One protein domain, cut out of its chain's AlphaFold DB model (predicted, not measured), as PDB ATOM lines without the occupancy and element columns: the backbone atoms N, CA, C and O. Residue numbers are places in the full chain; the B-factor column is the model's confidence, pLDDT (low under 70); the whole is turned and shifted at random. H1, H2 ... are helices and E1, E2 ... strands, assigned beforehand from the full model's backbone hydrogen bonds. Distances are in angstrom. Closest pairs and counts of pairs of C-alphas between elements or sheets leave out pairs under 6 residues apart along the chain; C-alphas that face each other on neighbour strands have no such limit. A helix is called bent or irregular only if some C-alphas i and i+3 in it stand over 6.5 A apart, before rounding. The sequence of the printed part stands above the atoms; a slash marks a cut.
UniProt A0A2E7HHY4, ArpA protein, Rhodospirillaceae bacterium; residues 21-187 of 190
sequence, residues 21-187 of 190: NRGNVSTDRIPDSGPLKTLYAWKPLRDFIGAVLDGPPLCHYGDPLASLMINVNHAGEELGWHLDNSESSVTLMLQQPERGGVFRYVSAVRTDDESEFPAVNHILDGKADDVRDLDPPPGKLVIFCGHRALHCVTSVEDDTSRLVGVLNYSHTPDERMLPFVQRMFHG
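AT A GLANCE: This is residues 21 to 187 of the 190 residues of the protein "ArpA protein" of Rhodospirillaceae bacterium (UniProt A0A2E7HHY4). Two antiparallel sheets stand partly face to face as a wedge, nearer each other at the end where E2 runs on to E3 and E8 to E9. H1 packs on the outer face of the five-stranded sheet, which H2 only grazes; H3 packs on the outer face of the four-stranded sheet, and H4 grazes the five-stranded one beside E1. The printed part has 167 residues with four named helices and nine named strands, in the order E1 H1 H2 E2 E3 E4 E5 H3 E6 E7 E8 E9 H4. The sheets run E1 - E2 - E9 - E4 - E7 and E3 - E8 - E5 - E6; the class is mixed, helices and strands, with under half of the residues in named elements. The whole is compact, with a radius of gyration of the C-alphas of 16.0 A and spans of 45 by 40 by 31 A.

IN THESE COORDINATES: The larger sheet holds E1, residues 23 to 25, from C-alpha 23 at (223.782, 287.128, 154.310); E2, 68 to 73, 16.7 A; E9, 162 to 167, 16.1 A; E4, 89 to 95, 18.1 A; and E7, 141 to 144. The other holds E3, residues 78 to 82, 11.7 A; E8, 150 to 153; E5, 103 to 106; and E6, 132 to 134. The helices are H1, residues 35 to 40; H2, 43 to 53, 15.4 A; H3, 114 to 124, 16.2 A; and H4, 179 to 186, 10.2 A, ending with C-alpha 186 at (225.842, 282.668, 146.731). H3 is irregular, but only just: C-alphas 115 and 118 are 6.9 A apart.

HOW THE PARTS SIT: The larger sheet is strongly twisted. Within hydrogen-bond range are N 23 and O 72, 2.8 A, for E1 and E2; N 71 and O 164, 2.8 A, for E2 and E9; N 92 and O 165, 2.8 A, for E9 and E4; and N 91 and O 142, 2.9 A, for E4 and E7. H1 is on this sheet at a height of 9.3 A, over E9 and along the strands, at 11 degrees to E9 on the local plane; the closest C-alphas of H1 and E9, Tyr 40 and Leu 167, are 6.6 A apart. H1 and H2 are close but not clearly touching, with Leu 39 and Leu 45 closest, their C-alphas 7.5 A apart. H2 only grazes the sheet with residues 46 to 53, and H4 with 185 to 186. In the other sheet, N 153 and O 79 of E8 and E3 are 2.8 A apart, N 104 and O 152 of E5 and E8 2.9 A, and N 134 and O 103 of E6 and E5 2.8 A, within hydrogen-bond range. H3 is on this sheet at a height of 9.2 A, over E8 and along the strands; the closest C-alphas of H3 and E8, Val 120 and Leu 150, are 7.7 A apart. Every O i to N i+4 pair is within hydrogen-bond range in H1, H2 and H4, and 5 of 7 in H3.

THE WHOLE: The farthest C-alphas, of Ser 33 and Pro 118, are 47.0 A apart. The links H2 to E2 and E9 to H4 are long, and residues 59 to 60 pair antiparallel with 169 to 170. The printed part has no cut, and no printed residue is under 70 in pLDDT.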
ATOM      1  N   ASN A  21     220.267 294.201 151.629       95.06
ATOM      2  CA  ASN A  21     221.527 293.629 152.062       95.06
ATOM      3  C   ASN A  21     221.248 292.510 153.063       95.06
ATOM      4  O   ASN A  21     220.565 292.724 154.059       95.06
ATOM      5  N   ARG A  22     221.752 291.308 152.783       94.19
ATOM      6  CA  ARG A  22     221.553 290.131 153.631       94.19
ATOM      7  C   ARG A  22     222.636 289.092 153.379       94.19
ATOM      8  O   ARG A  22     223.079 288.906 152.245       94.19
ATOM      9  N   GLY A  23     222.975 288.337 154.413       94.69
ATOM     10  CA  GLY A  23     223.782 287.128 154.310       94.69
ATOM     11  C   GLY A  23     222.969 285.903 153.876       94.69
ATOM     12  O   GLY A  23     221.746 285.824 154.040       94.69
ATOM     13  N   ASN A  24     223.651 284.899 153.328       94.88
ATOM     14  CA  ASN A  24     223.019 283.657 152.896       94.88
ATOM     15  C   ASN A  24     223.946 282.452 153.108       94.88
ATOM     16  O   ASN A  24     225.071 282.431 152.614       94.88
ATOM     17  N   VAL A  25     223.460 281.433 153.815       97.31
ATOM     18  CA  VAL A  25     224.142 280.141 153.961       97.31
ATOM     19  C   VAL A  25     223.532 279.159 152.965       97.31
ATOM     20  O   VAL A  25     222.360 278.805 153.086       97.31
ATOM     21  N   SER A  26     224.331 278.734 151.985       97.50
ATOM     22  CA  SER A  26     223.956 277.750 150.958       97.50
ATOM     23  C   SER A  26     223.713 276.348 151.532       97.50
ATOM     24  O   SER A  26     224.317 275.979 152.542       97.50
ATOM     25  N   THR A  27     222.922 275.525 150.835       97.31
ATOM     26  CA  THR A  27     222.617 274.132 151.214       97.31
ATOM     27  C   THR A  27     223.860 273.314 151.549       97.31
ATOM     28  O   THR A  27     223.890 272.606 152.557       97.31
ATOM     29  N   ASP A  28     224.895 273.373 150.716       96.75
ATOM     30  CA  ASP A  28     226.139 272.608 150.872       96.75
ATOM     31  C   ASP A  28     226.983 273.045 152.084       96.75
ATOM     32  O   ASP A  28     227.913 272.348 152.478       96.75
ATOM     33  N   ARG A  29     226.644 274.176 152.715       97.00
ATOM     34  CA  ARG A  29     227.247 274.644 153.972       97.00
ATOM     35  C   ARG A  29     226.445 274.247 155.210       97.00
ATOM     36  O   ARG A  29     226.941 274.407 156.323       97.00
ATOM     37  N   ILE A  30     225.236 273.713 155.044       97.44
ATOM     38  CA  ILE A  30     224.407 273.214 156.146       97.44
ATOM     39  C   ILE A  30     224.789 271.747 156.423       97.44
ATOM     40  O   ILE A  30     224.829 270.957 155.479       97.44
ATOM     41  N   PRO A  31     225.046 271.334 157.679       96.75
ATOM     42  CA  PRO A  31     225.449 269.960 157.989       96.75
ATOM     43  C   PRO A  31     224.419 268.913 157.543       96.75
ATOM     44  O   PRO A  31     223.244 269.025 157.896       96.75
ATOM     45  N   ASP A  32     224.860 267.875 156.824       94.88
ATOM     46  CA  ASP A  32     223.983 266.819 156.282       94.88
ATOM     47  C   ASP A  32     223.199 266.065 157.359       94.88
ATOM     48  O   ASP A  32     222.014 265.789 157.190       94.88
ATOM     49  N   SER A  33     223.832 265.795 158.501       93.81
ATOM     50  CA  SER A  33     223.206 265.172 159.672       93.81
ATOM     51  C   SER A  33     222.543 266.180 160.624       93.81
ATOM     52  O   SER A  33     222.157 265.827 161.737       93.81
ATOM     53  N   GLY A  34     222.426 267.448 160.217       95.56
ATOM     54  CA  GLY A  34     221.845 268.512 161.027       95.56
ATOM     55  C   GLY A  34     220.314 268.440 161.111       95.56
ATOM     56  O   GLY A  34     219.653 267.899 160.216       95.56
ATOM     57  N   PRO A  35     219.709 269.040 162.154       96.31
ATOM     58  CA  PRO A  35     218.260 269.010 162.353       96.31
ATOM     59  C   PRO A  35     217.494 269.694 161.215       96.31
ATOM     60  O   PRO A  35     216.426 269.225 160.836       96.31
ATOM     61  N   LEU A  36     218.048 270.757 160.622       97.00
ATOM     62  CA  LEU A  36     217.382 271.481 159.538       97.00
ATOM     63  C   LEU A  36     217.306 270.651 158.246       97.00
ATOM     64  O   LEU A  36     216.241 270.573 157.640       97.00
ATOM     65  N   LYS A  37     218.396 269.971 157.856       97.31
ATOM     66  CA  LYS A  37     218.384 269.041 156.711       97.31
ATOM     67  C   LYS A  37     217.521 267.810 156.981       97.31
ATOM     68  O   LYS A  37     216.789 267.384 156.093       97.31
ATOM     69  N   THR A  38     217.533 267.300 158.215       97.50
ATOM     70  CA  THR A  38     216.638 266.210 158.642       97.50
ATOM     71  C   THR A  38     215.169 266.602 158.486       97.50
ATOM     72  O   THR A  38     214.389 265.842 157.919       97.50
ATOM     73  N   LEU A  39     214.796 267.802 158.945       97.44
ATOM     74  CA  LEU A  39     213.444 268.336 158.809       97.44
ATOM     75  C   LEU A  39     213.073 268.561 157.339       97.44
ATOM     76  O   LEU A  39     211.995 268.157 156.916       97.44
ATOM     77  N   TYR A  40     213.965 269.163 156.552       97.50
ATOM     78  CA  TYR A  40     213.727 269.422 155.133       97.50
ATOM     79  C   TYR A  40     213.489 268.127 154.345       97.50
ATOM     80  O   TYR A  40     212.564 268.080 153.539       97.50
ATOM     81  N   ALA A  41     214.248 267.061 154.628       96.44
ATOM     82  CA  ALA A  41     214.090 265.737 154.020       96.44
ATOM     83  C   ALA A  41     212.883 264.936 154.559       96.44
ATOM     84  O   ALA A  41     212.572 263.852 154.054       96.44
ATOM     85  N   TRP A  42     212.197 265.429 155.593       97.50
ATOM     86  CA  TRP A  42     211.109 264.706 156.237       97.50
ATOM     87  C   TRP A  42     209.848 264.719 155.364       97.50
ATOM     88  O   TRP A  42     209.133 265.717 155.272       97.50
ATOM     89  N   LYS A  43     209.550 263.576 154.732       96.75
ATOM     90  CA  LYS A  43     208.411 263.422 153.811       96.75
ATOM     91  C   LYS A  43     207.072 263.946 154.373       96.75
ATOM     92  O   LYS A  43     206.402 264.655 153.629       96.75
ATOM     93  N   PRO A  44     206.684 263.689 155.640       97.50
ATOM     94  CA  PRO A  44     205.449 264.236 156.202       97.50
ATOM     95  C   PRO A  44     205.355 265.766 156.172       97.50
ATOM     96  O   PRO A  44     204.272 266.283 155.919       97.50
ATOM     97  N   LEU A  45     206.461 266.496 156.374       97.00
ATOM     98  CA  LEU A  45     206.456 267.958 156.245       97.00
ATOM     99  C   LEU A  45     206.183 268.373 154.799       97.00
ATOM    100  O   LEU A  45     205.336 269.227 154.557       97.00
ATOM    101  N   ARG A  46     206.867 267.748 153.837       96.00
ATOM    102  CA  ARG A  46     206.664 268.033 152.411       96.00
ATOM    103  C   ARG A  46     205.233 267.724 151.966       96.00
ATOM    104  O   ARG A  46     204.641 268.518 151.246       96.00
ATOM    105  N   ASP A  47     204.679 266.597 152.408       95.06
ATOM    106  CA  ASP A  47     203.298 266.212 152.107       95.06
ATOM    107  C   ASP A  47     202.299 267.209 152.724       95.06
ATOM    108  O   ASP A  47     201.342 267.602 152.063       95.06
ATOM    109  N   PHE A  48     202.543 267.665 153.961       95.81
ATOM    110  CA  PHE A  48     201.737 268.702 154.611       95.81
ATOM    111  C   PHE A  48     201.767 270.022 153.831       95.81
ATOM    112  O   PHE A  48     200.714 270.591 153.562       95.81
ATOM    113  N   ILE A  49     202.954 270.486 153.427       95.75
ATOM    114  CA  ILE A  49     203.102 271.706 152.619       95.75
ATOM    115  C   ILE A  49     202.357 271.552 151.290       95.75
ATOM    116  O   ILE A  49     201.611 272.448 150.906       95.75
ATOM    117  N   GLY A  50     202.503 270.406 150.618       94.50
ATOM    118  CA  GLY A  50     201.788 270.124 149.372       94.50
ATOM    119  C   GLY A  50     200.268 270.192 149.541       94.50
ATOM    120  O   GLY A  50     199.588 270.773 148.704       94.50
ATOM    121  N   ALA A  51     199.742 269.672 150.654       94.12
ATOM    122  CA  ALA A  51     198.319 269.754 150.971       94.12
ATOM    123  C   ALA A  51     197.845 271.187 151.277       94.12
ATOM    124  O   ALA A  51     196.716 271.530 150.946       94.12
ATOM    125  N   VAL A  52     198.685 272.027 151.893       94.25
ATOM    126  CA  VAL A  52     198.365 273.445 152.156       94.25
ATOM    127  C   VAL A  52     198.317 274.262 150.865       94.25
ATOM    128  O   VAL A  52     197.482 275.154 150.747       94.25
ATOM    129  N   LEU A  53     199.212 273.977 149.918       91.06
ATOM    130  CA  LEU A  53     199.299 274.702 148.649       91.06
ATOM    131  C   LEU A  53     198.257 274.253 147.611       91.06
ATOM    132  O   LEU A  53     198.053 274.969 146.639       91.06
ATOM    133  N   ASP A  54     197.611 273.099 147.813       87.56
ATOM    134  CA  ASP A  54     196.594 272.523 146.912       87.56
ATOM    135  C   ASP A  54     197.068 272.387 145.446       87.56
ATOM    136  O   ASP A  54     196.333 272.629 144.489       87.56
ATOM    137  N   GLY A  55     198.342 272.019 145.268       82.38
ATOM    138  CA  GLY A  55     199.006 271.914 143.966       82.38
ATOM    139  C   GLY A  55     199.456 270.493 143.597       82.38
ATOM    140  O   GLY A  55     199.194 269.528 144.324       82.38
ATOM    141  N   PRO A  56     200.176 270.331 142.468       87.31
ATOM    142  CA  PRO A  56     200.822 269.069 142.118       87.31
ATOM    143  C   PRO A  56     201.778 268.586 143.224       87.31
ATOM    144  O   PRO A  56     202.260 269.389 144.025       87.31
ATOM    145  N   PRO A  57     202.128 267.288 143.264       90.31
ATOM    146  CA  PRO A  57     203.075 266.776 144.247       90.31
ATOM    147  C   PRO A  57     204.387 267.569 144.266       90.31
ATOM    148  O   PRO A  57     204.969 267.852 143.219       90.31
ATOM    149  N   LEU A  58     204.861 267.896 145.467       94.06
ATOM    150  CA  LEU A  58     206.137 268.574 145.665       94.06
ATOM    151  C   LEU A  58     207.299 267.578 145.687       94.06
ATOM    152  O   LEU A  58     207.243 266.525 146.332       94.06
ATOM    153  N   CYS A  59     208.398 267.970 145.057       94.38
ATOM    154  CA  CYS A  59     209.717 267.372 145.195       94.38
ATOM    155  C   CYS A  59     210.690 268.373 145.837       94.38
ATOM    156  O   CYS A  59     210.389 269.559 145.978       94.38
ATOM    157  N   HIS A  60     211.843 267.885 146.295       94.69
ATOM    158  CA  HIS A  60     212.911 268.774 146.753       94.69
ATOM    159  C   HIS A  60     213.449 269.568 145.570       94.69
ATOM    160  O   HIS A  60     213.634 268.997 144.495       94.69
ATOM    161  N   TYR A  61     213.735 270.851 145.780       95.00
ATOM    162  CA  TYR A  61     214.426 271.637 144.767       95.00
ATOM    163  C   TYR A  61     215.803 271.016 144.492       95.00
ATOM    164  O   TYR A  61     216.515 270.641 145.427       95.00
ATOM    165  N   GLY A  62     216.158 270.853 143.219       94.81
ATOM    166  CA  GLY A  62     217.336 270.098 142.779       94.81
ATOM    167  C   GLY A  62     218.644 270.879 142.851       94.81
ATOM    168  O   GLY A  62     219.698 270.354 142.480       94.81
ATOM    169  N   ASP A  63     218.591 272.141 143.280       95.44
ATOM    170  CA  ASP A  63     219.753 273.011 143.338       95.44
ATOM    171  C   ASP A  63     220.668 272.673 144.534       95.44
ATOM    172  O   ASP A  63     220.224 272.703 145.693       95.44
ATOM    173  N   PRO A  64     221.957 272.377 144.294       95.38
ATOM    174  CA  PRO A  64     222.899 272.010 145.349       95.38
ATOM    175  C   PRO A  64     223.270 273.173 146.282       95.38
ATOM    176  O   PRO A  64     223.831 272.918 147.346       95.38
ATOM    177  N   LEU A  65     222.980 274.427 145.917       96.94
ATOM    178  CA  LEU A  65     223.243 275.614 146.735       96.94
ATOM    179  C   LEU A  65     221.973 276.214 147.338       96.94
ATOM    180  O   LEU A  65     222.055 276.822 148.408       96.94
ATOM    181  N   ALA A  66     220.830 276.043 146.670       95.38
ATOM    182  CA  ALA A  66     219.594 276.744 147.004       95.38
ATOM    183  C   ALA A  66     218.442 275.849 147.490       95.38
ATOM    184  O   ALA A  66     217.397 276.369 147.857       95.38
ATOM    185  N   SER A  67     218.581 274.523 147.533       95.56
ATOM    186  CA  SER A  67     217.509 273.628 148.018       95.56
ATOM    187  C   SER A  67     217.053 273.879 149.464       95.56
ATOM    188  O   SER A  67     215.870 273.765 149.772       95.56
ATOM    189  N   LEU A  68     217.974 274.259 150.344       97.06
ATOM    190  CA  LEU A  68     217.717 274.651 151.723       97.06
ATOM    191  C   LEU A  68     218.731 275.729 152.091       97.06
ATOM    192  O   LEU A  68     219.929 275.462 152.121       97.06
ATOM    193  N   MET A  69     218.265 276.931 152.403       97.12
ATOM    194  CA  MET A  69     219.145 278.055 152.730       97.12
ATOM    195  C   MET A  69     218.875 278.584 154.131       97.12
ATOM    196  O   MET A  69     217.780 278.413 154.660       97.12
ATOM    197  N   ILE A  70     219.848 279.283 154.716       98.19
ATOM    198  CA  ILE A  70     219.610 280.140 155.885       98.19
ATOM    199  C   ILE A  70     219.857 281.581 155.471       98.19
ATOM    200  O   ILE A  70     220.966 281.964 155.104       98.19
ATOM    201  N   ASN A  71     218.797 282.374 155.515       97.50
ATOM    202  CA  ASN A  71     218.855 283.814 155.350       97.50
ATOM    203  C   ASN A  71     219.331 284.435 156.662       97.50
ATOM    204  O   ASN A  71     218.802 284.094 157.720       97.50
ATOM    205  N   VAL A  72     220.330 285.312 156.577       97.75
ATOM    206  CA  VAL A  72     220.942 285.991 157.722       97.75
ATOM    207  C   VAL A  72     220.764 287.490 157.538       97.75
ATOM    208  O   VAL A  72     221.108 288.010 156.479       97.75
ATOM    209  N   ASN A  73     220.232 288.171 158.549       97.81
ATOM    210  CA  ASN A  73     220.259 289.628 158.631       97.81
ATOM    211  C   ASN A  73     220.911 290.030 159.961       97.81
ATOM    212  O   ASN A  73     220.398 289.693 161.029       97.81
ATOM    213  N   HIS A  74     222.051 290.704 159.889       97.81
ATOM    214  CA  HIS A  74     222.715 291.364 161.012       97.81
ATOM    215  C   HIS A  74     222.119 292.754 161.276       97.81
ATOM    216  O   HIS A  74     221.303 293.238 160.495       97.81
ATOM    217  N   ALA A  75     222.554 293.418 162.351       97.81
ATOM    218  CA  ALA A  75     222.199 294.809 162.629       97.81
ATOM    219  C   ALA A  75     222.383 295.697 161.380       97.81
ATOM    220  O   ALA A  75     223.440 295.689 160.748       97.81
ATOM    221  N   GLY A  76     221.350 296.458 161.021       97.69
ATOM    222  CA  GLY A  76     221.322 297.318 159.838       97.69
ATOM    223  C   GLY A  76     220.963 296.610 158.524       97.69
ATOM    224  O   GLY A  76     220.620 297.287 157.557       97.69
ATOM    225  N   GLU A  77     221.000 295.278 158.460       98.00
ATOM    226  CA  GLU A  77     220.677 294.514 157.252       98.00
ATOM    227  C   GLU A  77     219.168 294.322 157.074       98.00
ATOM    228  O   GLU A  77     218.431 294.103 158.037       98.00
ATOM    229  N   GLU A  78     218.715 294.356 155.820       97.31
ATOM    230  CA  GLU A  78     217.304 294.290 155.440       97.31
ATOM    231  C   GLU A  78     217.108 293.588 154.096       97.31
ATOM    232  O   GLU A  78     218.008 293.518 153.255       97.31
ATOM    233  N   LEU A  79     215.900 293.088 153.865       96.56
ATOM    234  CA  LEU A  79     215.493 292.604 152.552       96.56
ATOM    235  C   LEU A  79     214.355 293.488 152.075       96.56
ATOM    236  O   LEU A  79     213.238 293.371 152.567       96.56
ATOM    237  N   GLY A  80     214.646 294.388 151.145       96.62
ATOM    238  CA  GLY A  80     213.670 295.345 150.652       96.62
ATOM    239  C   GLY A  80     212.498 294.686 149.924       96.62
ATOM    240  O   GLY A  80     212.474 293.480 149.675       96.62
ATOM    241  N   TRP A  81     211.498 295.499 149.597       97.19
ATOM    242  CA  TRP A  81     210.291 295.068 148.896       97.19
ATOM    243  C   TRP A  81     210.589 294.313 147.599       97.19
ATOM    244  O   TRP A  81     211.198 294.845 146.670       97.19
ATOM    245  N   HIS A  82     210.109 293.077 147.524       95.00
ATOM    246  CA  HIS A  82     210.252 292.218 146.358       95.00
ATOM    247  C   HIS A  82     209.060 291.269 146.207       95.00
ATOM    248  O   HIS A  82     208.221 291.115 147.095       95.00
ATOM    249  N   LEU A  83     208.996 290.672 145.023       93.38
ATOM    250  CA  LEU A  83     208.122 289.561 144.683       93.38
ATOM    251  C   LEU A  83     209.033 288.400 144.313       93.38
ATOM    252  O   LEU A  83     210.026 288.607 143.605       93.38
ATOM    253  N   ASP A  84     208.684 287.204 144.763       91.06
ATOM    254  CA  ASP A  84     209.452 286.013 144.424       91.06
ATOM    255  C   ASP A  84     209.205 285.606 142.968       91.06
ATOM    256  O   ASP A  84     208.199 285.960 142.346       91.06
ATOM    257  N   ASN A  85     210.152 284.841 142.425       83.25
ATOM    258  CA  ASN A  85     209.958 284.122 141.168       83.25
ATOM    259  C   ASN A  85     209.248 282.779 141.394       83.25
ATOM    260  O   ASN A  85     208.660 282.232 140.467       83.25
ATOM    261  N   SER A  86     209.341 282.226 142.606       83.56
ATOM    262  CA  SER A  86     208.635 281.011 142.993       83.56
ATOM    263  C   SER A  86     207.183 281.329 143.332       83.56
ATOM    264  O   SER A  86     206.881 282.322 143.994       83.56
ATOM    265  N   GLU A  87     206.274 280.444 142.922       82.81
ATOM    266  CA  GLU A  87     204.843 280.577 143.213       82.81
ATOM    267  C   GLU A  87     204.572 280.650 144.722       82.81
ATOM    268  O   GLU A  87     203.759 281.451 145.186       82.81
ATOM    269  N   SER A  88     205.299 279.850 145.501       86.81
ATOM    270  CA  SER A  88     205.206 279.819 146.956       86.81
ATOM    271  C   SER A  88     206.581 279.818 147.614       86.81
ATOM    272  O   SER A  88     207.584 279.431 147.011       86.81
ATOM    273  N   SER A  89     206.593 280.250 148.871       91.50
ATOM    274  CA  SER A  89     207.772 280.336 149.719       91.50
ATOM    275  C   SER A  89     207.461 279.716 151.076       91.50
ATOM    276  O   SER A  89     206.432 280.004 151.697       91.50
ATOM    277  N   VAL A  90     208.353 278.834 151.529       96.62
ATOM    278  CA  VAL A  90     208.254 278.145 152.819       96.62
ATOM    279  C   VAL A  90     209.449 278.534 153.666       96.62
ATOM    280  O   VAL A  90     210.601 278.277 153.308       96.62
ATOM    281  N   THR A  91     209.176 279.136 154.815       97.56
ATOM    282  CA  THR A  91     210.217 279.612 155.722       97.56
ATOM    283  C   THR A  91     210.016 279.097 157.137       97.56
ATOM    284  O   THR A  91     208.894 278.847 157.571       97.56
ATOM    285  N   LEU A  92     211.116 278.923 157.862       98.44
ATOM    286  CA  LEU A  92     211.149 278.530 159.265       98.44
ATOM    287  C   LEU A  92     211.965 279.562 160.040       98.44
ATOM    288  O   LEU A  92     213.159 279.719 159.775       98.44
ATOM    289  N   MET A  93     211.353 280.238 161.012       98.44
ATOM    290  CA  MET A  93     212.106 281.128 161.896       98.44
ATOM    291  C   MET A  93     213.053 280.299 162.771       98.44
ATOM    292  O   MET A  93     212.597 279.464 163.553       98.44
ATOM    293  N   LEU A  94     214.363 280.515 162.646       98.19
ATOM    294  CA  LEU A  94     215.385 279.830 163.448       98.19
ATOM    295  C   LEU A  94     215.826 280.695 164.628       98.19
ATOM    296  O   LEU A  94     215.989 280.186 165.732       98.19
ATOM    297  N   GLN A  95     215.994 281.996 164.389       97.69
ATOM    298  CA  GLN A  95     216.363 282.983 165.397       97.69
ATOM    299  C   GLN A  95     215.749 284.330 165.031       97.69
ATOM    300  O   GLN A  95     215.905 284.804 163.906       97.69
ATOM    301  N   GLN A  96     215.067 284.935 165.993       96.31
ATOM    302  CA  GLN A  96     214.433 286.239 165.861       96.31
ATOM    303  C   GLN A  96     215.309 287.291 166.567       96.31
ATOM    304  O   GLN A  96     215.859 286.969 167.624       96.31
ATOM    305  N   PRO A  97     215.465 288.503 166.006       95.94
ATOM    306  CA  PRO A  97     216.067 289.624 166.725       95.94
ATOM    307  C   PRO A  97     215.128 290.132 167.830       95.94
ATOM    308  O   PRO A  97     213.954 289.764 167.873       95.94
ATOM    309  N   GLU A  98     215.618 290.993 168.718       94.31
ATOM    310  CA  GLU A  98     214.766 291.638 169.728       94.31
ATOM    311  C   GLU A  98     213.959 292.804 169.132       94.31
ATOM    312  O   GLU A  98     212.866 293.121 169.607       94.31
ATOM    313  N   ARG A  99     214.503 293.462 168.101       96.31
ATOM    314  CA  ARG A  99     213.962 294.652 167.443       96.31
ATOM    315  C   ARG A  99     214.257 294.647 165.942       96.31
ATOM    316  O   ARG A  99     215.346 294.295 165.485       96.31
ATOM    317  N   GLY A 100     213.296 295.131 165.161       96.69
ATOM    318  CA  GLY A 100     213.404 295.134 163.703       96.69
ATOM    319  C   GLY A 100     213.319 293.722 163.116       96.69
ATOM    320  O   GLY A 100     212.762 292.818 163.733       96.69
ATOM    321  N   GLY A 101     213.823 293.522 161.895       96.62
ATOM    322  CA  GLY A 101     213.740 292.219 161.220       96.62
ATOM    323  C   GLY A 101     212.309 291.721 160.966       96.62
ATOM    324  O   GLY A 101     212.095 290.514 160.793       96.62
ATOM    325  N   VAL A 102     211.330 292.626 160.962       97.12
ATOM    326  CA  VAL A 102     209.906 292.305 160.851       97.12
ATOM    327  C   VAL A 102     209.594 291.943 159.409       97.12
ATOM    328  O   VAL A 102     209.944 292.687 158.493       97.12
ATOM    329  N   PHE A 103     208.928 290.809 159.194       97.62
ATOM    330  CA  PHE A 103     208.430 290.456 157.869       97.62
ATOM    331  C   PHE A 103     207.171 291.271 157.582       97.62
ATOM    332  O   PHE A 103     206.192 291.159 158.318       97.62
ATOM    333  N   ARG A 104     207.178 292.076 156.520       97.94
ATOM    334  CA  ARG A 104     206.014 292.861 156.095       97.94
ATOM    335  C   ARG A 104     205.522 292.409 154.742       97.94
ATOM    336  O   ARG A 104     206.327 292.029 153.896       97.94
ATOM    337  N   TYR A 105     204.216 292.476 154.521       97.69
ATOM    338  CA  TYR A 105     203.643 292.080 153.244       97.69
ATOM    339  C   TYR A 105     202.328 292.785 152.913       97.69
ATOM    340  O   TYR A 105     201.572 293.188 153.798       97.69
ATOM    341  N   VAL A 106     202.042 292.847 151.615       97.12
ATOM    342  CA  VAL A 106     200.726 293.139 151.040       97.12
ATOM    343  C   VAL A 106     200.370 291.971 150.122       97.12
ATOM    344  O   VAL A 106     201.164 291.559 149.277       97.12
ATOM    345  N   SER A 107     199.204 291.361 150.331       94.19
ATOM    346  CA  SER A 107     198.778 290.179 149.570       94.19
ATOM    347  C   SER A 107     198.178 290.547 148.216       94.19
ATOM    348  O   SER A 107     197.529 291.576 148.097       94.19
ATOM    349  N   ALA A 108     198.304 289.639 147.242       92.62
ATOM    350  CA  ALA A 108     197.638 289.724 145.936       92.62
ATOM    351  C   ALA A 108     197.930 291.025 145.159       92.62
ATOM    352  O   ALA A 108     197.045 291.573 144.510       92.62
ATOM    353  N   VAL A 109     199.177 291.500 145.229       93.94
ATOM    354  CA  VAL A 109     199.641 292.694 144.511       93.94
ATOM    355  C   VAL A 109     199.921 292.381 143.044       93.94
ATOM    356  O   VAL A 109     199.531 293.160 142.183       93.94
ATOM    357  N   ARG A 110     200.583 291.252 142.749       92.44
ATOM    358  CA  ARG A 110     200.857 290.843 141.362       92.44
ATOM    359  C   ARG A 110     199.593 290.277 140.718       92.44
ATOM    360  O   ARG A 110     199.002 289.330 141.248       92.44
ATOM    361  N   THR A 111     199.232 290.836 139.569       88.31
ATOM    362  CA  THR A 111     198.074 290.461 138.746       88.31
ATOM    363  C   THR A 111     198.474 289.676 137.497       88.31
ATOM    364  O   THR A 111     197.595 289.207 136.780       88.31
ATOM    365  N   ASP A 112     199.781 289.463 137.289       84.38
ATOM    366  CA  ASP A 112     200.360 288.789 136.115       84.38
ATOM    367  C   ASP A 112     200.146 289.593 134.809       84.38
ATOM    368  O   ASP A 112     200.218 289.057 133.702       84.38
ATOM    369  N   ASP A 113     199.916 290.902 134.952       85.25
ATOM    370  CA  ASP A 113     199.810 291.908 133.897       85.25
ATOM    371  C   ASP A 113     200.412 293.245 134.382       85.25
ATOM    372  O   ASP A 113     200.924 293.351 135.489       85.25
ATOM    373  N   GLU A 114     200.393 294.300 133.568       85.50
ATOM    374  CA  GLU A 114     201.006 295.580 133.968       85.50
ATOM    375  C   GLU A 114     200.155 296.402 134.962       85.50
ATOM    376  O   GLU A 114     200.565 297.488 135.375       85.50
ATOM    377  N   SER A 115     198.972 295.924 135.375       90.06
ATOM    378  CA  SER A 115     198.055 296.690 136.237       90.06
ATOM    379  C   SER A 115     198.466 296.732 137.714       90.06
ATOM    380  O   SER A 115     197.960 297.562 138.470       90.06
ATOM    381  N   GLU A 116     199.435 295.909 138.115       92.19
ATOM    382  CA  GLU A 116     200.023 295.873 139.460       92.19
ATOM    383  C   GLU A 116     200.924 297.072 139.788       92.19
ATOM    384  O   GLU A 116     201.043 297.462 140.953       92.19
ATOM    385  N   PHE A 117     201.567 297.687 138.788       93.44
ATOM    386  CA  PHE A 117     202.612 298.691 139.024       93.44
ATOM    387  C   PHE A 117     202.155 299.924 139.823       93.44
ATOM    388  O   PHE A 117     202.919 300.356 140.687       93.44
ATOM    389  N   PRO A 118     200.941 300.482 139.633       94.31
ATOM    390  CA  PRO A 118     200.438 301.554 140.489       94.31
ATOM    391  C   PRO A 118     200.345 301.158 141.968       94.31
ATOM    392  O   PRO A 118     200.719 301.950 142.833       94.31
ATOM    393  N   ALA A 119     199.891 299.935 142.265       94.75
ATOM    394  CA  ALA A 119     199.818 299.430 143.634       94.75
ATOM    395  C   ALA A 119     201.222 299.223 144.216       94.75
ATOM    396  O   ALA A 119     201.491 299.638 145.341       94.75
ATOM    397  N   VAL A 120     202.144 298.665 143.425       95.38
ATOM    398  CA  VAL A 120     203.552 298.525 143.818       95.38
ATOM    399  C   VAL A 120     204.167 299.891 144.135       95.38
ATOM    400  O   VAL A 120     204.726 300.051 145.215       95.38
ATOM    401  N   ASN A 121     204.011 300.894 143.266       95.31
ATOM    402  CA  ASN A 121     204.499 302.256 143.515       95.31
ATOM    403  C   ASN A 121     203.930 302.850 144.803       95.31
ATOM    404  O   ASN A 121     204.667 303.402 145.611       95.31
ATOM    405  N   HIS A 122     202.626 302.696 145.024       95.31
ATOM    406  CA  HIS A 122     201.973 303.184 146.232       95.31
ATOM    407  C   HIS A 122     202.562 302.565 147.514       95.31
ATOM    408  O   HIS A 122     202.735 303.262 148.517       95.31
ATOM    409  N   ILE A 123     202.921 301.277 147.471       96.25
ATOM    410  CA  ILE A 123     203.580 300.573 148.580       96.25
ATOM    411  C   ILE A 123     205.029 301.050 148.752       96.25
ATOM    412  O   ILE A 123     205.442 301.336 149.875       96.25
ATOM    413  N   LEU A 124     205.793 301.172 147.662       94.88
ATOM    414  CA  LEU A 124     207.189 301.630 147.698       94.88
ATOM    415  C   LEU A 124     207.328 303.073 148.194       94.88
ATOM    416  O   LEU A 124     208.274 303.383 148.913       94.88
ATOM    417  N   ASP A 125     206.353 303.925 147.882       94.12
ATOM    418  CA  ASP A 125     206.251 305.296 148.385       94.12
ATOM    419  C   ASP A 125     205.879 305.373 149.879       94.12
ATOM    420  O   ASP A 125     205.800 306.468 150.441       94.12
ATOM    421  N   GLY A 126     205.587 304.237 150.525       93.94
ATOM    422  CA  GLY A 126     205.156 304.178 151.923       93.94
ATOM    423  C   GLY A 126     203.751 304.735 152.163       93.94
ATOM    424  O   GLY A 126     203.452 305.170 153.273       93.94
ATOM    425  N   LYS A 127     202.899 304.763 151.130       94.19
ATOM    426  CA  LYS A 127     201.543 305.334 151.191       94.19
ATOM    427  C   LYS A 127     200.446 304.285 151.405       94.19
ATOM    428  O   LYS A 127     199.306 304.669 151.634       94.19
ATOM    429  N   ALA A 128     200.779 302.998 151.314       92.75
ATOM    430  CA  ALA A 128     199.824 301.907 151.469       92.75
ATOM    431  C   ALA A 128     199.406 301.707 152.936       92.75
ATOM    432  O   ALA A 128     200.246 301.490 153.808       92.75
ATOM    433  N   ASP A 129     198.094 301.715 153.181       91.31
ATOM    434  CA  ASP A 129     197.505 301.551 154.517       91.31
ATOM    435  C   ASP A 129     197.296 300.078 154.923       91.31
ATOM    436  O   ASP A 129     196.994 299.781 156.079       91.31
ATOM    437  N   ASP A 130     197.424 299.135 153.985       93.25
ATOM    438  CA  ASP A 130     197.109 297.713 154.167       93.25
ATOM    439  C   ASP A 130     198.343 296.814 154.353       93.25
ATOM    440  O   ASP A 130     198.227 295.583 154.330       93.25
ATOM    441  N   VAL A 131     199.512 297.416 154.597       97.50
ATOM    442  CA  VAL A 131     200.745 296.701 154.948       97.50
ATOM    443  C   VAL A 131     200.554 295.940 156.258       97.50
ATOM    444  O   VAL A 131     200.153 296.500 157.279       97.50
ATOM    445  N   ARG A 132     200.863 294.641 156.235       97.44
ATOM    446  CA  ARG A 132     200.755 293.757 157.397       97.44
ATOM    447  C   ARG A 132     202.122 293.334 157.889       97.44
ATOM    448  O   ARG A 132     202.940 292.866 157.100       97.44
ATOM    449  N   ASP A 133     202.296 293.394 159.200       97.19
ATOM    450  CA  ASP A 133     203.474 292.888 159.891       97.19
ATOM    451  C   ASP A 133     203.217 291.446 160.360       97.19
ATOM    452  O   ASP A 133     202.151 291.116 160.888       97.19
ATOM    453  N   LEU A 134     204.205 290.576 160.165       95.44
ATOM    454  CA  LEU A 134     204.234 289.208 160.658       95.44
ATOM    455  C   LEU A 134     205.532 288.992 161.433       95.44
ATOM    456  O   LEU A 134     206.630 289.124 160.891       95.44
ATOM    457  N   ASP A 135     205.385 288.602 162.693       91.69
ATOM    458  CA  ASP A 135     206.502 288.431 163.615       91.69
ATOM    459  C   ASP A 135     206.512 287.004 164.193       91.69
ATOM    460  O   ASP A 135     206.010 286.748 165.293       91.69
ATOM    461  N   PRO A 136     206.950 286.007 163.399       93.44
ATOM    462  CA  PRO A 136     206.882 284.613 163.801       93.44
ATOM    463  C   PRO A 136     207.990 284.302 164.823       93.44
ATOM    464  O   PRO A 136     209.161 284.474 164.489       93.44
ATOM    465  N   PRO A 137     207.677 283.776 166.025       95.81
ATOM    466  CA  PRO A 137     208.713 283.355 166.964       95.81
ATOM    467  C   PRO A 137     209.522 282.154 166.439       95.81
ATOM    468  O   PRO A 137     209.050 281.426 165.556       95.81
ATOM    469  N   PRO A 138     210.714 281.881 167.006       97.88
ATOM    470  CA  PRO A 138     211.517 280.715 166.648       97.88
ATOM    471  C   PRO A 138     210.719 279.403 166.653       97.88
ATOM    472  O   PRO A 138     209.921 279.128 167.551       97.88
ATOM    473  N   GLY A 139     210.931 278.585 165.622       97.56
ATOM    474  CA  GLY A 139     210.227 277.324 165.389       97.56
ATOM    475  C   GLY A 139     208.911 277.449 164.614       97.56
ATOM    476  O   GLY A 139     208.267 276.433 164.352       97.56
ATOM    477  N   LYS A 140     208.485 278.658 164.226       97.50
ATOM    478  CA  LYS A 140     207.289 278.845 163.396       97.50
ATOM    479  C   LYS A 140     207.595 278.698 161.912       97.50
ATOM    480  O   LYS A 140     208.502 279.338 161.384       97.50
ATOM    481  N   LEU A 141     206.782 277.870 161.261       97.38
ATOM    482  CA  LEU A 141     206.734 277.718 159.815       97.38
ATOM    483  C   LEU A 141     205.775 278.764 159.230       97.38
ATOM    484  O   LEU A 141     204.647 278.893 159.708       97.38
ATOM    485  N   VAL A 142     206.206 279.474 158.192       96.75
ATOM    486  CA  VAL A 142     205.377 280.401 157.415       96.75
ATOM    487  C   VAL A 142     205.360 279.928 155.967       96.75
ATOM    488  O   VAL A 142     206.412 279.692 155.374       96.75
ATOM    489  N   ILE A 143     204.157 279.788 155.413       95.62
ATOM    490  CA  ILE A 143     203.912 279.414 154.019       95.62
ATOM    491  C   ILE A 143     203.130 280.564 153.390       95.62
ATOM    492  O   ILE A 143     202.088 280.954 153.919       95.62
ATOM    493  N   PHE A 144     203.632 281.123 152.293       93.62
ATOM    494  CA  PHE A 144     202.978 282.234 151.604       93.62
ATOM    495  C   PHE A 144     203.238 282.195 150.094       93.62
ATOM    496  O   PHE A 144     204.180 281.560 149.627       93.62
ATOM    497  N   CYS A 145     202.386 282.872 149.321       90.88
ATOM    498  CA  CYS A 145     202.524 282.995 147.869       90.88
ATOM    499  C   CYS A 145     203.442 284.182 147.536       90.88
ATOM    500  O   CYS A 145     202.968 285.307 147.361       90.88
ATOM    501  N   GLY A 146     204.756 283.945 147.505       90.50
ATOM    502  CA  GLY A 146     205.764 284.986 147.276       90.50
ATOM    503  C   GLY A 146     205.669 285.651 145.901       90.50
ATOM    504  O   GLY A 146     205.957 286.839 145.774       90.50
ATOM    505  N   HIS A 147     205.180 284.924 144.891       91.38
ATOM    506  CA  HIS A 147     204.919 285.473 143.556       91.38
ATOM    507  C   HIS A 147     203.834 286.554 143.555       91.38
ATOM    508  O   HIS A 147     203.876 287.453 142.722       91.38
ATOM    509  N   ARG A 148     202.864 286.490 144.481       93.19
ATOM    510  CA  ARG A 148     201.720 287.422 144.533       93.19
ATOM    511  C   ARG A 148     201.743 288.401 145.690       93.19
ATOM    512  O   ARG A 148     201.083 289.436 145.614       93.19
ATOM    513  N   ALA A 149     202.438 288.080 146.772       95.00
ATOM    514  CA  ALA A 149     202.558 288.957 147.923       95.00
ATOM    515  C   ALA A 149     203.825 289.804 147.794       95.00
ATOM    516  O   ALA A 149     204.927 289.265 147.862       95.00
ATOM    517  N   LEU A 150     203.679 291.122 147.638       96.25
ATOM    518  CA  LEU A 150     204.821 292.029 147.742       96.25
ATOM    519  C   LEU A 150     205.246 292.044 149.208       96.25
ATOM    520  O   LEU A 150     204.410 292.286 150.081       96.25
ATOM    521  N   HIS A 151     206.509 291.744 149.490       97.56
ATOM    522  CA  HIS A 151     206.965 291.563 150.863       97.56
ATOM    523  C   HIS A 151     208.399 292.037 151.080       97.56
ATOM    524  O   HIS A 151     209.182 292.175 150.140       97.56
ATOM    525  N   CYS A 152     208.729 292.333 152.333       97.44
ATOM    526  CA  CYS A 152     210.049 292.773 152.760       97.44
ATOM    527  C   CYS A 152     210.360 292.273 154.177       97.44
ATOM    528  O   CYS A 152     209.509 291.722 154.878       97.44
ATOM    529  N   VAL A 153     211.603 292.468 154.601       97.44
ATOM    530  CA  VAL A 153     212.058 292.328 155.980       97.44
ATOM    531  C   VAL A 153     212.680 293.657 156.371       97.44
ATOM    532  O   VAL A 153     213.635 294.084 155.721       97.44
ATOM    533  N   THR A 154     212.153 294.302 157.409       97.44
ATOM    534  CA  THR A 154     212.713 295.569 157.900       97.44
ATOM    535  C   THR A 154     214.137 295.380 158.408       97.44
ATOM    536  O   THR A 154     214.506 294.282 158.830       97.44
ATOM    537  N   SER A 155     214.909 296.464 158.448       97.50
ATOM    538  CA  SER A 155     216.228 296.467 159.081       97.50
ATOM    539  C   SER A 155     216.190 295.863 160.490       97.50
ATOM    540  O   SER A 155     215.240 296.089 161.245       97.50
ATOM    541  N   VAL A 156     217.182 295.036 160.817       98.06
ATOM    542  CA  VAL A 156     217.404 294.531 162.181       98.06
ATOM    543  C   VAL A 156     218.037 295.643 163.015       98.06
ATOM    544  O   VAL A 156     219.005 296.268 162.586       98.06
ATOM    545  N   GLU A 157     217.500 295.907 164.204       97.50
ATOM    546  CA  GLU A 157     217.859 297.092 165.003       97.50
ATOM    547  C   GLU A 157     218.746 296.779 166.219       97.50
ATOM    548  O   GLU A 157     219.040 297.674 167.017       97.50
ATOM    549  N   ASP A 158     219.162 295.524 166.376       94.38
ATOM    550  CA  ASP A 158     220.019 295.064 167.468       94.38
ATOM    551  C   ASP A 158     221.066 294.037 167.000       94.38
ATOM    552  O   ASP A 158     221.102 293.635 165.836       94.38
ATOM    553  N   ASP A 159     221.955 293.637 167.911       95.56
ATOM    554  CA  ASP A 159     223.102 292.773 167.606       95.56
ATOM    555  C   ASP A 159     222.720 291.291 167.397       95.56
ATOM    556  O   ASP A 159     223.533 290.490 166.917       95.56
ATOM    557  N   THR A 160     221.487 290.897 167.724       96.69
ATOM    558  CA  THR A 160     220.984 289.542 167.498       96.69
ATOM    559  C   THR A 160     220.606 289.384 166.036       96.69
ATOM    560  O   THR A 160     219.687 290.010 165.522       96.69
ATOM    561  N   SER A 161     221.298 288.491 165.335       96.81
ATOM    562  CA  SER A 161     221.004 288.268 163.919       96.81
ATOM    563  C   SER A 161     219.661 287.562 163.732       96.81
ATOM    564  O   SER A 161     219.348 286.601 164.439       96.81
ATOM    565  N   ARG A 162     218.898 287.974 162.721       97.88
ATOM    566  CA  ARG A 162     217.711 287.255 162.254       97.88
ATOM    567  C   ARG A 162     218.144 286.085 161.379       97.88
ATOM    568  O   ARG A 162     218.816 286.291 160.370       97.88
ATOM    569  N   LEU A 163     217.738 284.870 161.740       98.25
ATOM    570  CA  LEU A 163     218.041 283.645 160.999       98.25
ATOM    571  C   LEU A 163     216.745 282.976 160.550       98.25
ATOM    572  O   LEU A 163     215.938 282.547 161.376       98.25
ATOM    573  N   VAL A 164     216.568 282.833 159.239       98.31
ATOM    574  CA  VAL A 164     215.390 282.181 158.653       98.31
ATOM    575  C   VAL A 164     215.817 281.071 157.711       98.31
ATOM    576  O   VAL A 164     216.521 281.309 156.732       98.31
ATOM    577  N   GLY A 165     215.375 279.849 157.998       98.25
ATOM    578  CA  GLY A 165     215.494 278.734 157.070       98.25
ATOM    579  C   GLY A 165     214.525 278.926 155.907       98.25
ATOM    580  O   GLY A 165     213.344 279.154 156.142       98.25
ATOM    581  N   VAL A 166     215.006 278.822 154.674       97.31
ATOM    582  CA  VAL A 166     214.196 278.853 153.450       97.31
ATOM    583  C   VAL A 166     214.217 277.454 152.850       97.31
ATOM    584  O   VAL A 166     215.282 276.960 152.473       97.31
ATOM    585  N   LEU A 167     213.057 276.797 152.833       97.50
ATOM    586  CA  LEU A 167     212.880 275.415 152.392       97.50
ATOM    587  C   LEU A 167     212.291 275.440 150.982       97.50
ATOM    588  O   LEU A 167     211.109 275.736 150.816       97.50
ATOM    589  N   ASN A 168     213.098 275.127 149.969       95.56
ATOM    590  CA  ASN A 168     212.653 275.232 148.584       95.56
ATOM    591  C   ASN A 168     212.136 273.894 148.064       95.56
ATOM    592  O   ASN A 168     212.835 272.885 148.074       95.56
ATOM    593  N   TYR A 169     210.908 273.896 147.567       94.56
ATOM    594  CA  TYR A 169     210.291 272.749 146.912       94.56
ATOM    595  C   TYR A 169     209.932 273.123 145.477       94.56
ATOM    596  O   TYR A 169     209.776 274.299 145.161       94.56
ATOM    597  N   SER A 170     209.797 272.122 144.614       92.69
ATOM    598  CA  SER A 170     209.376 272.323 143.228       92.69
ATOM    599  C   SER A 170     208.351 271.279 142.804       92.69
ATOM    600  O   SER A 170     208.282 270.186 143.367       92.69
ATOM    601  N   HIS A 171     207.560 271.612 141.790       91.38
ATOM    602  CA  HIS A 171     206.722 270.660 141.063       91.38
ATOM    603  C   HIS A 171     207.491 269.932 139.946       91.38
ATOM    604  O   HIS A 171     207.032 268.903 139.452       91.38
ATOM    605  N   THR A 172     208.669 270.436 139.576       91.56
ATOM    606  CA  THR A 172     209.546 269.882 138.543       91.56
ATOM    607  C   THR A 172     210.748 269.194 139.195       91.56
ATOM    608  O   THR A 172     211.558 269.854 139.852       91.56
ATOM    609  N   PRO A 173     210.906 267.870 139.014       91.25
ATOM    610  CA  PRO A 173     212.088 267.159 139.481       91.25
ATOM    611  C   PRO A 173     213.374 267.784 138.947       91.25
ATOM    612  O   PRO A 173     213.444 268.176 137.783       91.25
ATOM    613  N   ASP A 174     214.390 267.848 139.806       91.75
ATOM    614  CA  ASP A 174     215.725 268.350 139.476       91.75
ATOM    615  C   ASP A 174     215.761 269.803 138.974       91.75
ATOM    616  O   ASP A 174     216.752 270.217 138.372       91.75
ATOM    617  N   GLU A 175     214.720 270.599 139.243       93.38
ATOM    618  CA  GLU A 175     214.739 272.026 138.939       93.38
ATOM    619  C   GLU A 175     215.873 272.723 139.698       93.38
ATOM    620  O   GLU A 175     216.114 272.463 140.881       93.38
ATOM    621  N   ARG A 176     216.584 273.609 138.996       93.88
ATOM    622  CA  ARG A 176     217.739 274.335 139.521       93.88
ATOM    623  C   ARG A 176     217.660 275.807 139.199       93.88
ATOM    624  O   ARG A 176     217.047 276.225 138.217       93.88
ATOM    625  N   MET A 177     218.365 276.573 140.013       91.56
ATOM    626  CA  MET A 177     218.557 277.985 139.789       91.56
ATOM    627  C   MET A 177     219.488 278.181 138.589       91.56
ATOM    628  O   MET A 177     220.424 277.410 138.368       91.56
ATOM    629  N   LEU A 178     219.248 279.230 137.800       92.12
ATOM    630  CA  LEU A 178     220.147 279.567 136.700       92.12
ATOM    631  C   LEU A 178     221.533 279.956 137.251       92.12
ATOM    632  O   LEU A 178     221.602 280.617 138.292       92.12
ATOM    633  N   PRO A 179     222.639 279.643 136.551       93.62
ATOM    634  CA  PRO A 179     223.987 279.857 137.086       93.62
ATOM    635  C   PRO A 179     224.270 281.320 137.492       93.62
ATOM    636  O   PRO A 179     224.819 281.605 138.557       93.62
ATOM    637  N   PHE A 180     223.776 282.294 136.717       92.12
ATOM    638  CA  PHE A 180     223.919 283.710 137.076       92.12
ATOM    639  C   PHE A 180     223.166 284.097 138.359       92.12
ATOM    640  O   PHE A 180     223.636 284.963 139.095       92.12
ATOM    641  N   VAL A 181     222.035 283.447 138.644       90.88
ATOM    642  CA  VAL A 181     221.245 283.672 139.859       90.88
ATOM    643  C   VAL A 181     221.943 283.012 141.058       90.88
ATOM    644  O   VAL A 181     221.998 283.610 142.130       90.88
ATOM    645  N   GLN A 182     222.602 281.858 140.865       93.94
ATOM    646  CA  GLN A 182     223.461 281.272 141.902       93.94
ATOM    647  C   GLN A 182     224.611 282.214 142.278       93.94
ATOM    648  O   GLN A 182     224.829 282.475 143.461       93.94
ATOM    649  N   ARG A 183     225.305 282.799 141.291       94.00
ATOM    650  CA  ARG A 183     226.346 283.805 141.562       94.00
ATOM    651  C   ARG A 183     225.802 285.007 142.322       94.00
ATOM    652  O   ARG A 183     226.469 285.477 143.237       94.00
ATOM    653  N   MET A 184     224.609 285.478 141.971       89.69
ATOM    654  CA  MET A 184     223.969 286.602 142.652       89.69
ATOM    655  C   MET A 184     223.690 286.300 144.134       89.69
ATOM    656  O   MET A 184     224.007 287.127 144.981       89.69
ATOM    657  N   PHE A 185     223.145 285.123 144.466       89.81
ATOM    658  CA  PHE A 185     222.758 284.793 145.848       89.81
ATOM    659  C   PHE A 185     223.838 284.108 146.691       89.81
ATOM    660  O   PHE A 185     223.740 284.089 147.921       89.81
ATOM    661  N   HIS A 186     224.840 283.499 146.058       93.12
ATOM    662  CA  HIS A 186     225.842 282.668 146.731       93.12
ATOM    663  C   HIS A 186     227.286 283.061 146.407       93.12
ATOM    664  O   HIS A 186     228.212 282.475 146.969       93.12
ATOM    665  N   GLY A 187     227.504 284.004 145.486       93.94
ATOM    666  CA  GLY A 187     228.839 284.421 145.044       93.94
ATOM    667  C   GLY A 187     229.596 283.370 144.223       93.94
ATOM    668  O   GLY A 187     230.763 283.579 143.902       93.94
TER     669      GLY A 187